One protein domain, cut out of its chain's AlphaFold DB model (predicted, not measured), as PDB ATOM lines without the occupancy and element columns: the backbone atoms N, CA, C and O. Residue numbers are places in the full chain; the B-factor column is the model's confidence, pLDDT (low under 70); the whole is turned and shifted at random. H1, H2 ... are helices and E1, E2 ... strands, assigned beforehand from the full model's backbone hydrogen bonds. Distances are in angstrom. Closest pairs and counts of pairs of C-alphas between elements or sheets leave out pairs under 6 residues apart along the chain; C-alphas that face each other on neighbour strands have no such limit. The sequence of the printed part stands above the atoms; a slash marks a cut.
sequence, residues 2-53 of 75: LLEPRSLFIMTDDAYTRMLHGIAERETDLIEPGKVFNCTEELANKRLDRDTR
ATOM      1  N   LEU A   2     287.007 268.462 181.875       95.25
ATOM      2  CA  LEU A   2     286.095 268.772 180.779       95.25
ATOM      3  C   LEU A   2     286.728 268.315 179.457       95.25
ATOM      4  O   LEU A   2     287.883 268.639 179.198       95.25
ATOM      5  N   LEU A   3     285.994 267.567 178.632       95.19
ATOM      6  CA  LEU A   3     286.458 267.110 177.318       95.19
ATOM      7  C   LEU A   3     285.692 267.835 176.209       95.19
ATOM      8  O   LEU A   3     284.591 267.425 175.840       95.19
ATOM      9  N   GLU A   4     286.290 268.894 175.673       93.75
ATOM     10  CA  GLU A   4     285.683 269.721 174.628       93.75
ATOM     11  C   GLU A   4     285.592 268.985 173.274       93.75
ATOM     12  O   GLU A   4     286.364 268.050 173.014       93.75
ATOM     13  N   PRO A   5     284.667 269.374 172.375       95.12
ATOM     14  CA  PRO A   5     284.594 268.811 171.029       95.12
ATOM     15  C   PRO A   5     285.929 268.925 170.285       95.12
ATOM     16  O   PRO A   5     286.561 269.977 170.283       95.12
ATOM     17  N   ARG A   6     286.338 267.845 169.605       95.88
ATOM     18  CA  ARG A   6     287.620 267.739 168.870       95.88
ATOM     19  C   ARG A   6     288.882 267.850 169.744       95.88
ATOM     20  O   ARG A   6     289.973 267.986 169.200       95.88
ATOM     21  N   SER A   7     288.759 267.751 171.069       95.75
ATOM     22  CA  SER A   7     289.917 267.580 171.951       95.75
ATOM     23  C   SER A   7     290.497 266.164 171.850       95.75
ATOM     24  O   SER A   7     289.778 265.191 171.602       95.75
ATOM     25  N   LEU A   8     291.811 266.049 172.057       96.06
ATOM     26  CA  LEU A   8     292.516 264.777 172.170       96.06
ATOM     27  C   LEU A   8     292.862 264.532 173.639       96.06
ATOM     28  O   LEU A   8     293.602 265.306 174.241       96.06
ATOM     29  N   PHE A   9     292.347 263.441 174.201       94.12
ATOM     30  CA  PHE A   9     292.708 262.988 175.540       94.12
ATOM     31  C   PHE A   9     293.655 261.793 175.437       94.12
ATOM     32  O   PHE A   9     293.301 260.768 174.855       94.12
ATOM     33  N   ILE A  10     294.856 261.939 175.997       94.44
ATOM     34  CA  ILE A  10     295.878 260.891 176.044       94.44
ATOM     35  C   ILE A  10     296.028 260.456 177.497       94.44
ATOM     36  O   ILE A  10     296.237 261.284 178.380       94.44
ATOM     37  N   MET A  11     295.936 259.153 177.731       93.31
ATOM     38  CA  MET A  11     296.066 258.555 179.052       93.31
ATOM     39  C   MET A  11     297.177 257.508 179.003       93.31
ATOM     40  O   MET A  11     297.107 256.573 178.205       93.31
ATOM     41  N   THR A  12     298.204 257.684 179.832       94.06
ATOM     42  CA  THR A  12     299.389 256.814 179.891       94.06
ATOM     43  C   THR A  12     299.629 256.316 181.315       94.06
ATOM     44  O   THR A  12     298.994 256.781 182.264       94.06
ATOM     45  N   ASP A  13     300.533 255.347 181.449       94.19
ATOM     46  CA  ASP A  13     301.111 254.913 182.725       94.19
ATOM     47  C   ASP A  13     300.054 254.595 183.803       94.19
ATOM     48  O   ASP A  13     299.111 253.828 183.570       94.19
ATOM     49  N   ASP A  14     300.197 255.179 184.993       95.25
ATOM     50  CA  ASP A  14     299.314 254.960 186.140       95.25
ATOM     51  C   ASP A  14     297.882 255.449 185.881       95.25
ATOM     52  O   ASP A  14     296.927 254.803 186.316       95.25
ATOM     53  N   ALA A  15     297.702 256.529 185.114       91.38
ATOM     54  CA  ALA A  15     296.367 257.009 184.763       91.38
ATOM     55  C   ALA A  15     295.612 255.989 183.895       91.38
ATOM     56  O   ALA A  15     294.407 255.819 184.060       91.38
ATOM     57  N   TYR A  16     296.323 255.272 183.016       91.19
ATOM     58  CA  TYR A  16     295.727 254.228 182.180       91.19
ATOM     59  C   TYR A  16     295.499 252.913 182.935       91.19
ATOM     60  O   TYR A  16     294.493 252.242 182.716       91.19
ATOM     61  N   THR A  17     296.435 252.528 183.805       91.19
ATOM     62  CA  THR A  17     296.469 251.174 184.389       91.19
ATOM     63  C   THR A  17     295.886 251.071 185.796       91.19
ATOM     64  O   THR A  17     295.481 249.979 186.197       91.19
ATOM     65  N   ARG A  18     295.841 252.170 186.560       95.75
ATOM     66  CA  ARG A  18     295.502 252.155 187.997       95.75
ATOM     67  C   ARG A  18     294.343 253.065 188.380       95.75
ATOM     68  O   ARG A  18     293.794 252.908 189.468       95.75
ATOM     69  N   MET A  19     293.968 254.010 187.523       94.06
ATOM     70  CA  MET A  19     292.893 254.953 187.814       94.06
ATOM     71  C   MET A  19     291.594 254.555 187.117       94.06
ATOM     72  O   MET A  19     291.564 254.230 185.931       94.06
ATOM     73  N   LEU A  20     290.492 254.642 187.858       93.56
ATOM     74  CA  LEU A  20     289.158 254.526 187.291       93.56
ATOM     75  C   LEU A  20     288.703 255.894 186.788       93.56
ATOM     76  O   LEU A  20     288.776 256.896 187.499       93.56
ATOM     77  N   HIS A  21     288.206 255.916 185.562       91.06
ATOM     78  CA  HIS A  21     287.595 257.079 184.939       91.06
ATOM     79  C   HIS A  21     286.255 256.657 184.346       91.06
ATOM     80  O   HIS A  21     286.050 255.504 183.965       91.06
ATOM     81  N   GLY A  22     285.323 257.596 184.282       93.25
ATOM     82  CA  GLY A  22     283.993 257.339 183.762       93.25
ATOM     83  C   GLY A  22     283.299 258.631 183.374       93.25
ATOM     84  O   GLY A  22     283.755 259.729 183.697       93.25
ATOM     85  N   ILE A  23     282.177 258.480 182.679       95.56
ATOM     86  CA  ILE A  23     281.285 259.578 182.328       95.56
ATOM     87  C   ILE A  23     280.032 259.382 183.173       95.56
ATOM     88  O   ILE A  23     279.280 258.437 182.961       95.56
ATOM     89  N   ALA A  24     279.838 260.239 184.174       95.06
ATOM     90  CA  ALA A  24     278.662 260.157 185.030       95.06
ATOM     91  C   ALA A  24     277.400 260.506 184.230       95.06
ATOM     92  O   ALA A  24     277.391 261.531 183.546       95.06
ATOM     93  N   GLU A  25     276.346 259.700 184.341       96.50
ATOM     94  CA  GLU A  25     275.048 259.932 183.700       96.50
ATOM     95  C   GLU A  25     274.349 261.154 184.317       96.50
ATOM     96  O   GLU A  25     274.144 261.222 185.528       96.50
ATOM     97  N   ARG A  26     274.094 262.172 183.486       96.25
ATOM     98  CA  ARG A  26     273.430 263.445 183.822       96.25
ATOM     99  C   ARG A  26     273.201 264.247 182.541       96.25
ATOM    100  O   ARG A  26     273.885 263.997 181.551       96.25
ATOM    101  N   GLU A  27     272.322 265.241 182.601       97.81
ATOM    102  CA  GLU A  27     272.004 266.111 181.457       97.81
ATOM    103  C   GLU A  27     272.841 267.391 181.393       97.81
ATOM    104  O   GLU A  27     272.979 267.975 180.326       97.81
ATOM    105  N   THR A  28     273.440 267.823 182.509       97.69
ATOM    106  CA  THR A  28     274.225 269.065 182.568       97.69
ATOM    107  C   THR A  28     275.514 268.889 183.363       97.69
ATOM    108  O   THR A  28     275.581 268.091 184.303       97.69
ATOM    109  N   ASP A  29     276.545 269.655 183.010       96.81
ATOM    110  CA  ASP A  29     277.820 269.721 183.727       96.81
ATOM    111  C   ASP A  29     278.054 271.135 184.281       96.81
ATOM    112  O   ASP A  29     277.980 272.119 183.551       96.81
ATOM    113  N   LEU A  30     278.355 271.242 185.581       96.81
ATOM    114  CA  LEU A  30     278.808 272.486 186.209       96.81
ATOM    115  C   LEU A  30     280.335 272.552 186.155       96.81
ATOM    116  O   LEU A  30     281.016 271.666 186.681       96.81
ATOM    117  N   ILE A  31     280.871 273.621 185.573       97.06
ATOM    118  CA  ILE A  31     282.314 273.848 185.516       97.06
ATOM    119  C   ILE A  31     282.767 274.553 186.799       97.06
ATOM    120  O   ILE A  31     282.925 275.769 186.854       97.06
ATOM    121  N   GLU A  32     282.921 273.772 187.867       95.94
ATOM    122  CA  GLU A  32     283.305 274.280 189.187       95.94
ATOM    123  C   GLU A  32     284.832 274.503 189.279       95.94
ATOM    124  O   GLU A  32     285.605 273.542 189.116       95.94
ATOM    125  N   PRO A  33     285.294 275.742 189.551       95.88
ATOM    126  CA  PRO A  33     286.710 276.036 189.768       95.88
ATOM    127  C   PRO A  33     287.315 275.156 190.866       95.88
ATOM    128  O   PRO A  33     286.694 274.898 191.893       95.88
ATOM    129  N   GLY A  34     288.528 274.653 190.641       94.81
ATOM    130  CA  GLY A  34     289.220 273.764 191.582       94.81
ATOM    131  C   GLY A  34     288.763 272.297 191.562       94.81
ATOM    132  O   GLY A  34     289.517 271.440 192.015       94.81
ATOM    133  N   LYS A  35     287.594 271.968 190.990       94.75
ATOM    134  CA  LYS A  35     287.167 270.566 190.768       94.75
ATOM    135  C   LYS A  35     287.334 270.111 189.324       94.75
ATOM    136  O   LYS A  35     287.590 268.934 189.060       94.75
ATOM    137  N   VAL A  36     287.195 271.028 188.369       95.00
ATOM    138  CA  VAL A  36     287.465 270.749 186.957       95.00
ATOM    139  C   VAL A  36     288.905 271.139 186.637       95.00
ATOM    140  O   VAL A  36     289.242 272.314 186.618       95.00
ATOM    141  N   PHE A  37     289.741 270.130 186.371       91.69
ATOM    142  CA  PHE A  37     291.178 270.280 186.090       91.69
ATOM    143  C   PHE A  37     291.519 271.393 185.083       91.69
ATOM    144  O   PHE A  37     292.403 272.198 185.337       91.69
ATOM    145  N   ASN A  38     290.806 271.450 183.960       92.88
ATOM    146  CA  ASN A  38     291.005 272.418 182.880       92.88
ATOM    147  C   ASN A  38     289.940 273.529 182.885       92.88
ATOM    148  O   ASN A  38     289.485 273.961 181.829       92.88
ATOM    149  N   CYS A  39     289.497 273.957 184.069       94.94
ATOM    150  CA  CYS A  39     288.607 275.106 184.209       94.94
ATOM    151  C   CYS A  39     289.347 276.395 183.824       94.94
ATOM    152  O   CYS A  39     290.341 276.748 184.458       94.94
ATOM    153  N   THR A  40     288.857 277.097 182.804       94.19
ATOM    154  CA  THR A  40     289.310 278.451 182.458       94.19
ATOM    155  C   THR A  40     288.433 279.492 183.152       94.19
ATOM    156  O   THR A  40     287.290 279.205 183.509       94.19
ATOM    157  N   GLU A  41     288.930 280.722 183.312       94.56
ATOM    158  CA  GLU A  41     288.134 281.824 183.879       94.56
ATOM    159  C   GLU A  41     286.846 282.076 183.085       94.56
ATOM    160  O   GLU A  41     285.794 282.318 183.667       94.56
ATOM    161  N   GLU A  42     286.901 281.933 181.759       94.75
ATOM    162  CA  GLU A  42     285.735 282.082 180.890       94.75
ATOM    163  C   GLU A  42     284.667 281.012 181.152       94.75
ATOM    164  O   GLU A  42     283.471 281.278 181.008       94.75
ATOM    165  N   LEU A  43     285.073 279.793 181.508       93.69
ATOM    166  CA  LEU A  43     284.158 278.678 181.747       93.69
ATOM    167  C   LEU A  43     283.708 278.570 183.206       93.69
ATOM    168  O   LEU A  43     282.751 277.849 183.488       93.69
ATOM    169  N   ALA A  44     284.357 279.286 184.122       96.12
ATOM    170  CA  ALA A  44     284.100 279.199 185.550       96.12
ATOM    171  C   ALA A  44     282.614 279.404 185.893       96.12
ATOM    172  O   ALA A  44     281.982 280.384 185.498       96.12
ATOM    173  N   ASN A  45     282.064 278.469 186.670       97.06
ATOM    174  CA  ASN A  45     280.682 278.450 187.159       97.06
ATOM    175  C   ASN A  45     279.594 278.357 186.073       97.06
ATOM    176  O   ASN A  45     278.406 278.439 186.398       97.06
ATOM    177  N   LYS A  46     279.954 278.135 184.803       96.88
ATOM    178  CA  LYS A  46     278.971 277.876 183.746       96.88
ATOM    179  C   LYS A  46     278.376 276.476 183.887       96.88
ATOM    180  O   LYS A  46     279.050 275.528 184.296       96.88
ATOM    181  N   ARG A  47     277.100 276.357 183.513       97.62
ATOM    182  CA  ARG A  47     276.427 275.076 183.283       97.62
ATOM    183  C   ARG A  47     276.389 274.812 181.788       97.62
ATOM    184  O   ARG A  47     275.972 275.684 181.033       97.62
ATOM    185  N   LEU A  48     276.859 273.639 181.389       96.44
ATOM    186  CA  LEU A  48     276.845 273.181 180.007       96.44
ATOM    187  C   LEU A  48     275.822 272.057 179.882       96.44
ATOM    188  O   LEU A  48     275.927 271.055 180.594       96.44
ATOM    189  N   ASP A  49     274.854 272.228 178.991       97.62
ATOM    190  CA  ASP A  49     273.915 271.169 178.641       97.62
ATOM    191  C   ASP A  49     274.619 270.129 177.767       97.62
ATOM    192  O   ASP A  49     275.478 270.454 176.938       97.62
ATOM    193  N   ARG A  50     274.289 268.857 177.981       96.62
ATOM    194  CA  ARG A  50     274.835 267.767 177.184       96.62
ATOM    195  C   ARG A  50     274.013 267.557 175.929       96.62
ATOM    196  O   ARG A  50     272.792 267.621 175.938       96.62
ATOM    197  N   ASP A  51     274.730 267.208 174.877       95.81
ATOM    198  CA  ASP A  51     274.171 266.714 173.632       95.81
ATOM    199  C   ASP A  51     274.903 265.419 173.240       95.81
ATOM    200  O   ASP A  51     275.840 264.965 173.914       95.81
ATOM    201  N   THR A  52     274.478 264.808 172.141       96.19
ATOM    202  CA  THR A  52     275.077 263.607 171.574       96.19
ATOM    203  C   THR A  52     276.552 263.848 171.260       96.19
ATOM    204  O   THR A  52     276.917 264.594 170.351       96.19
ATOM    205  N   ARG A  53     277.426 263.160 171.998       96.25
ATOM    206  CA  ARG A  53     278.879 263.226 171.826       96.25
ATOM    207  C   ARG A  53     279.427 261.890 171.342       96.25
ATOM    208  O   ARG A  53     279.222 260.859 171.975       96.25
TER     209      ARG A  53
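Overview. This is residues 2 to 53 of the 75 residues of the protein "Fe2OG dioxygenase domain-containing protein" of Caenorhabditis elegans (UniProt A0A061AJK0). With little regular structure, the domain is mostly a loose, wide loop of chain: residues 7 to 12 run out to the one-turn helix H1, and residues 18 to 25 run back to a small two-stranded hairpin, E1 and E2, at the far side. Residues 12 to 18, with H1, and 20 to 25 stand free. The printed part has 52 residues, in the order H1, E1, E2, of mixed class, with only 11 in named elements. It is loose, with a radius of gyration of the C-alphas of 12.6 A and spans of 32 by 25 by 20 A.

Arrangement. In H1, residues 13 to 17, the O i to N i+4 pair is within hydrogen-bond range. E1, residues 28 to 30, and E2, residues 47 to 49, form an antiparallel hairpin at 160 degrees. C-alphas 28 and 49 face each other at 4.5 A; N 29 and O 48 are within hydrogen-bond range at 2.9 A. H1 and E2 are apart.

Along the chain. H1 spans 6.2 A from C-alpha 13 at (301.111, 254.913, 182.725). E1 spans 6.8 A. E2 spans 6.6 A, to C-alpha 49 at (273.915, 271.169, 178.641).

Size, cuts and confidence. The C-alphas of Thr 17 and Glu 42, the two farthest apart, are 32.9 A apart. The link E1 to E2 is long, 16 residues. The printed part has no cut, and no printed residue is under 70 in pLDDT.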